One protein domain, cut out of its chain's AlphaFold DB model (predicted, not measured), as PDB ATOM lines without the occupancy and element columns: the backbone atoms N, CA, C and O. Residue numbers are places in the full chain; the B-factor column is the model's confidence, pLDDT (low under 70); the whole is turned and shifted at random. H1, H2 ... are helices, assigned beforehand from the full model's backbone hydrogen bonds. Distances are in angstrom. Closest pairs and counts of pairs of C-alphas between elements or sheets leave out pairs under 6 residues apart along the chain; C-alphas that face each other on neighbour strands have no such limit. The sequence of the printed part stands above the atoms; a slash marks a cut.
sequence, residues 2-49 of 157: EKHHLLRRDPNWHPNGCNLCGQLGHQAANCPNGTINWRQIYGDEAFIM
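Overview. This is residues 2 to 49 of the 157 residues of an uncharacterized protein of Volvox carteri f. nagariensis (UniProt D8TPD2). This domain has little regular structure: from residue 2 the printed part winds through a loose head of loops without a named element, then leads to two short helices, H1 and H2, at the far end, where residues 40 to 45 stick out. The 48 printed residues hold no named strand, and the class is all helix, with 9 residues in H1 and then H2. The whole is loose, with a radius of gyration of the C-alphas of 13.0 A, and elongated, spanning 37 by 24 by 15 A.

Arrangement. Residues 2 to 37 come before H1, residues 38 to 42, and a tight link of one residue leads to H2, residues 44 to 47. H1 and H2 are close but not clearly touching; their closest C-alphas, those of Arg 39 and Ala 46, are 7.6 A apart. In H1 the O i to N i+4 pair is within hydrogen-bond range; H2 is too short for such a pair, but its O i to N i+3 pair is within range.

Along the chain. C-alpha 2 is at (283.583, 228.394, 229.725). H1 begins with C-alpha 38 at (300.527, 213.866, 228.383) and is 6.0 A long from first to last C-alpha. H2, 5.6 A long, ends with C-alpha 47 at (298.834, 208.474, 221.261).

Size, cuts and confidence. The C-alphas farthest apart, of Asn 12 and Met 49, are 39.6 A apart. The printed part has no cut. Its pLDDT is under 70 at residues 2 to 10 and 29 to 36.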
ATOM      1  N   GLU A   2     282.892 227.080 229.711       51.97
ATOM      2  CA  GLU A   2     283.583 228.394 229.725       51.97
ATOM      3  C   GLU A   2     284.374 228.684 231.014       51.97
ATOM      4  O   GLU A   2     285.035 229.708 231.134       51.97
ATOM      5  N   LYS A   3     284.351 227.769 231.997       48.16
ATOM      6  CA  LYS A   3     284.921 228.010 233.340       48.16
ATOM      7  C   LYS A   3     286.156 227.172 233.698       48.16
ATOM      8  O   LYS A   3     286.812 227.465 234.692       48.16
ATOM      9  N   HIS A   4     286.534 226.174 232.895       47.69
ATOM     10  CA  HIS A   4     287.678 225.302 233.220       47.69
ATOM     11  C   HIS A   4     289.056 225.952 233.003       47.69
ATOM     12  O   HIS A   4     290.045 225.478 233.556       47.69
ATOM     13  N   HIS A   5     289.138 227.036 232.229       48.44
ATOM     14  CA  HIS A   5     290.405 227.724 231.935       48.44
ATOM     15  C   HIS A   5     290.772 228.777 232.992       48.44
ATOM     16  O   HIS A   5     291.944 229.113 233.133       48.44
ATOM     17  N   LEU A   6     289.783 229.273 233.745       50.94
ATOM     18  CA  LEU A   6     289.963 230.316 234.761       50.94
ATOM     19  C   LEU A   6     290.471 229.755 236.094       50.94
ATOM     20  O   LEU A   6     291.236 230.414 236.781       50.94
ATOM     21  N   LEU A   7     290.114 228.511 236.429       54.50
ATOM     22  CA  LEU A   7     290.523 227.867 237.686       54.50
ATOM     23  C   LEU A   7     292.002 227.435 237.721       54.50
ATOM     24  O   LEU A   7     292.480 226.997 238.759       54.50
ATOM     25  N   ARG A   8     292.726 227.534 236.599       61.06
ATOM     26  CA  ARG A   8     294.148 227.156 236.489       61.06
ATOM     27  C   ARG A   8     295.081 228.336 236.218       61.06
ATOM     28  O   ARG A   8     296.199 228.127 235.765       61.06
ATOM     29  N   ARG A   9     294.618 229.569 236.425       65.50
ATOM     30  CA  ARG A   9     295.398 230.772 236.129       65.50
ATOM     31  C   ARG A   9     295.766 231.472 237.429       65.50
ATOM     32  O   ARG A   9     294.876 231.802 238.206       65.50
ATOM     33  N   ASP A  10     297.059 231.675 237.663       69.94
ATOM     34  CA  ASP A  10     297.527 232.453 238.809       69.94
ATOM     35  C   ASP A  10     297.040 233.912 238.662       69.94
ATOM     36  O   ASP A  10     297.225 234.504 237.588       69.94
ATOM     37  N   PRO A  11     296.410 234.503 239.695       75.12
ATOM     38  CA  PRO A  11     295.954 235.893 239.673       75.12
ATOM     39  C   PRO A  11     297.059 236.915 239.378       75.12
ATOM     40  O   PRO A  11     296.760 238.018 238.928       75.12
ATOM     41  N   ASN A  12     298.322 236.564 239.625       75.50
ATOM     42  CA  ASN A  12     299.470 237.446 239.443       75.50
ATOM     43  C   ASN A  12     300.050 237.413 238.012       75.50
ATOM     44  O   ASN A  12     301.018 238.113 237.713       75.50
ATOM     45  N   TRP A  13     299.508 236.586 237.111       78.56
ATOM     46  CA  TRP A  13     299.989 236.480 235.730       78.56
ATOM     47  C   TRP A  13     299.295 237.469 234.797       78.56
ATOM     48  O   TRP A  13     298.090 237.704 234.879       78.56
ATOM     49  N   HIS A  14     300.052 238.000 233.834       77.19
ATOM     50  CA  HIS A  14     299.524 238.949 232.858       77.19
ATOM     51  C   HIS A  14     298.300 238.365 232.110       77.19
ATOM     52  O   HIS A  14     298.326 237.189 231.721       77.19
ATOM     53  N   PRO A  15     297.233 239.144 231.833       80.06
ATOM     54  CA  PRO A  15     296.032 238.668 231.131       80.06
ATOM     55  C   PRO A  15     296.328 237.970 229.799       80.06
ATOM     56  O   PRO A  15     295.700 236.975 229.463       80.06
ATOM     57  N   ASN A  16     297.371 238.416 229.100       80.38
ATOM     58  CA  ASN A  16     297.811 237.852 227.815       80.38
ATOM     59  C   ASN A  16     298.989 236.860 227.930       80.38
ATOM     60  O   ASN A  16     299.577 236.488 226.918       80.38
ATOM     61  N   GLY A  17     299.376 236.474 229.149       79.62
ATOM     62  CA  GLY A  17     300.424 235.483 229.400       79.62
ATOM     63  C   GLY A  17     299.967 234.050 229.124       79.62
ATOM     64  O   GLY A  17     298.777 233.735 229.087       79.62
ATOM     65  N   CYS A  18     300.919 233.149 228.941       79.44
ATOM     66  CA  CYS A  18     300.647 231.729 228.814       79.44
ATOM     67  C   CYS A  18     299.955 231.168 230.074       79.44
ATOM     68  O   CYS A  18     300.418 231.377 231.193       79.44
ATOM     69  N   ASN A  19     298.891 230.374 229.902       74.38
ATOM     70  CA  ASN A  19     298.126 229.784 231.014       74.38
ATOM     71  C   ASN A  19     298.863 228.667 231.785       74.38
ATOM     72  O   ASN A  19     298.299 228.146 232.739       74.38
ATOM     73  N   LEU A  20     300.071 228.263 231.370       72.50
ATOM     74  CA  LEU A  20     300.888 227.256 232.070       72.50
ATOM     75  C   LEU A  20     302.106 227.851 232.779       72.50
ATOM     76  O   LEU A  20     302.527 227.317 233.798       72.50
ATOM     77  N   CYS A  21     302.686 228.921 232.236       77.12
ATOM     78  CA  CYS A  21     303.974 229.449 232.690       77.12
ATOM     79  C   CYS A  21     304.011 230.980 232.840       77.12
ATOM     80  O   CYS A  21     305.062 231.535 233.146       77.12
ATOM     81  N   GLY A  22     302.902 231.684 232.589       78.38
ATOM     82  CA  GLY A  22     302.752 233.133 232.795       78.38
ATOM     83  C   GLY A  22     303.506 234.046 231.818       78.38
ATOM     84  O   GLY A  22     303.209 235.238 231.750       78.38
ATOM     85  N   GLN A  23     304.446 233.516 231.032       80.62
ATOM     86  CA  GLN A  23     305.255 234.283 230.080       80.62
ATOM     87  C   GLN A  23     304.442 234.782 228.875       80.62
ATOM     88  O   GLN A  23     303.536 234.103 228.390       80.62
ATOM     89  N   LEU A  24     304.778 235.975 228.382       82.19
ATOM     90  CA  LEU A  24     304.157 236.581 227.202       82.19
ATOM     91  C   LEU A  24     304.752 236.019 225.904       82.19
ATOM     92  O   LEU A  24     305.913 235.618 225.865       82.19
ATOM     93  N   GLY A  25     303.959 236.027 224.830       80.94
ATOM     94  CA  GLY A  25     304.436 235.724 223.474       80.94
ATOM     95  C   GLY A  25     304.163 234.308 222.959       80.94
ATOM     96  O   GLY A  25     304.561 234.004 221.840       80.94
ATOM     97  N   HIS A  26     303.470 233.446 223.712       77.94
ATOM     98  CA  HIS A  26     303.055 232.123 223.230       77.94
ATOM     99  C   HIS A  26     301.773 231.617 223.911       77.94
ATOM    100  O   HIS A  26     301.441 231.990 225.036       77.94
ATOM    101  N   GLN A  27     301.046 230.734 223.222       74.44
ATOM    102  CA  GLN A  27     299.898 230.023 223.789       74.44
ATOM    103  C   GLN A  27     300.359 228.854 224.671       74.44
ATOM    104  O   GLN A  27     301.440 228.311 224.467       74.44
ATOM    105  N   ALA A  28     299.511 228.408 225.603       70.50
ATOM    106  CA  ALA A  28     299.807 227.287 226.506       70.50
ATOM    107  C   ALA A  28     300.238 225.994 225.795       70.50
ATOM    108  O   ALA A  28     301.126 225.307 226.285       70.50
ATOM    109  N   ALA A  29     299.672 225.701 224.620       65.25
ATOM    110  CA  ALA A  29     300.060 224.547 223.806       65.25
ATOM    111  C   ALA A  29     301.528 224.592 223.331       65.25
ATOM    112  O   ALA A  29     302.109 223.551 223.056       65.25
ATOM    113  N   ASN A  30     302.122 225.788 223.283       66.69
ATOM    114  CA  ASN A  30     303.478 226.043 222.809       66.69
ATOM    115  C   ASN A  30     304.398 226.532 223.945       66.69
ATOM    116  O   ASN A  30     305.422 227.152 223.660       66.69
ATOM    117  N   CYS A  31     304.035 226.333 225.225       68.81
ATOM    118  CA  CYS A  31     304.886 226.790 226.327       68.81
ATOM    119  C   CYS A  31     306.144 225.916 226.443       68.81
ATOM    120  O   CYS A  31     306.018 224.724 226.726       68.81
ATOM    121  N   PRO A  32     307.354 226.497 226.322       68.38
ATOM    122  CA  PRO A  32     308.609 225.753 226.436       68.38
ATOM    123  C   PRO A  32     308.877 225.248 227.864       68.38
ATOM    124  O   PRO A  32     309.612 224.285 228.042       68.38
ATOM    125  N   ASN A  33     308.241 225.863 228.870       66.62
ATOM    126  CA  ASN A  33     308.259 225.441 230.279       66.62
ATOM    127  C   ASN A  33     307.029 224.595 230.675       66.62
ATOM    128  O   ASN A  33     306.908 224.167 231.820       66.62
ATOM    129  N   GLY A  34     306.068 224.412 229.765       61.50
ATOM    130  CA  GLY A  34     304.764 223.812 230.034       61.50
ATOM    131  C   GLY A  34     304.810 222.311 229.828       61.50
ATOM    132  O   GLY A  34     304.167 221.792 228.921       61.50
ATOM    133  N   THR A  35     305.583 221.609 230.649       62.62
ATOM    134  CA  THR A  35     305.778 220.162 230.532       62.62
ATOM    135  C   THR A  35     304.569 219.403 231.085       62.62
ATOM    136  O   THR A  35     304.680 218.643 232.044       62.62
ATOM    137  N   ILE A  36     303.382 219.585 230.495       67.56
ATOM    138  CA  ILE A  36     302.323 218.590 230.678       67.56
ATOM    139  C   ILE A  36     302.747 217.381 229.856       67.56
ATOM    140  O   ILE A  36     302.552 217.316 228.642       67.56
ATOM    141  N   ASN A  37     303.391 216.435 230.533       71.12
ATOM    142  CA  ASN A  37     303.763 215.165 229.948       71.12
ATOM    143  C   ASN A  37     302.496 214.316 229.772       71.12
ATOM    144  O   ASN A  37     302.142 213.493 230.613       71.12
ATOM    145  N   TRP A  38     301.777 214.558 228.678       70.25
ATOM    146  CA  TRP A  38     300.527 213.866 228.383       70.25
ATOM    147  C   TRP A  38     300.699 212.348 228.255       70.25
ATOM    148  O   TRP A  38     299.775 211.611 228.592       70.25
ATOM    149  N   ARG A  39     301.886 211.880 227.842       74.50
ATOM    150  CA  ARG A  39     302.225 210.449 227.815       74.50
ATOM    151  C   ARG A  39     302.254 209.842 229.214       74.50
ATOM    152  O   ARG A  39     301.775 208.735 229.396       74.50
ATOM    153  N   GLN A  40     302.736 210.572 230.218       74.06
ATOM    154  CA  GLN A  40     302.685 210.119 231.610       74.06
ATOM    155  C   GLN A  40     301.250 210.078 232.160       74.06
ATOM    156  O   GLN A  40     300.938 209.231 232.989       74.06
ATOM    157  N   ILE A  41     300.375 210.983 231.709       79.06
ATOM    158  CA  ILE A  41     298.986 211.071 232.189       79.06
ATOM    159  C   ILE A  41     298.104 209.982 231.569       79.06
ATOM    160  O   ILE A  41     297.300 209.376 232.270       79.06
ATOM    161  N   TYR A  42     298.231 209.752 230.262       81.94
ATOM    162  CA  TYR A  42     297.321 208.889 229.505       81.94
ATOM    163  C   TYR A  42     297.956 207.583 229.007       81.94
ATOM    164  O   TYR A  42     297.262 206.759 228.415       81.94
ATOM    165  N   GLY A  43     299.252 207.381 229.251       83.31
ATOM    166  CA  GLY A  43     300.017 206.268 228.695       83.31
ATOM    167  C   GLY A  43     300.347 206.461 227.213       83.31
ATOM    168  O   GLY A  43     299.802 207.336 226.532       83.31
ATOM    169  N   ASP A  44     301.252 205.630 226.695       81.38
ATOM    170  CA  ASP A  44     301.641 205.669 225.279       81.38
ATOM    171  C   ASP A  44     300.488 205.253 224.349       81.38
ATOM    172  O   ASP A  44     300.370 205.779 223.243       81.38
ATOM    173  N   GLU A  45     299.585 204.386 224.818       81.31
ATOM    174  CA  GLU A  45     298.437 203.884 224.051       81.31
ATOM    175  C   GLU A  45     297.471 204.988 223.605       81.31
ATOM    176  O   GLU A  45     296.880 204.898 222.530       81.31
ATOM    177  N   ALA A  46     297.349 206.066 224.384       80.12
ATOM    178  CA  ALA A  46     296.485 207.196 224.050       80.12
ATOM    179  C   ALA A  46     296.960 207.991 222.819       80.12
ATOM    180  O   ALA A  46     296.183 208.755 222.244       80.12
ATOM    181  N   PHE A  47     298.221 207.810 222.413       79.50
ATOM    182  CA  PHE A  47     298.834 208.474 221.261       79.50
ATOM    183  C   PHE A  47     299.070 207.526 220.083       79.50
ATOM    184  O   PHE A  47     299.653 207.931 219.076       79.50
ATOM    185  N   ILE A  48     298.606 206.279 220.184       81.69
ATOM    186  CA  ILE A  48     298.606 205.336 219.070       81.69
ATOM    187  C   ILE A  48     297.329 205.569 218.260       81.69
ATOM    188  O   ILE A  48     296.224 205.654 218.800       81.69
ATOM    189  N   MET A  49     297.476 205.674 216.939       83.19
ATOM    190  CA  MET A  49     296.326 205.703 216.038       83.19
ATOM    191  C   MET A  49     295.505 204.432 216.255       83.19
ATOM    192  O   MET A  49     296.043 203.328 216.159       83.19
TER     193      MET A  49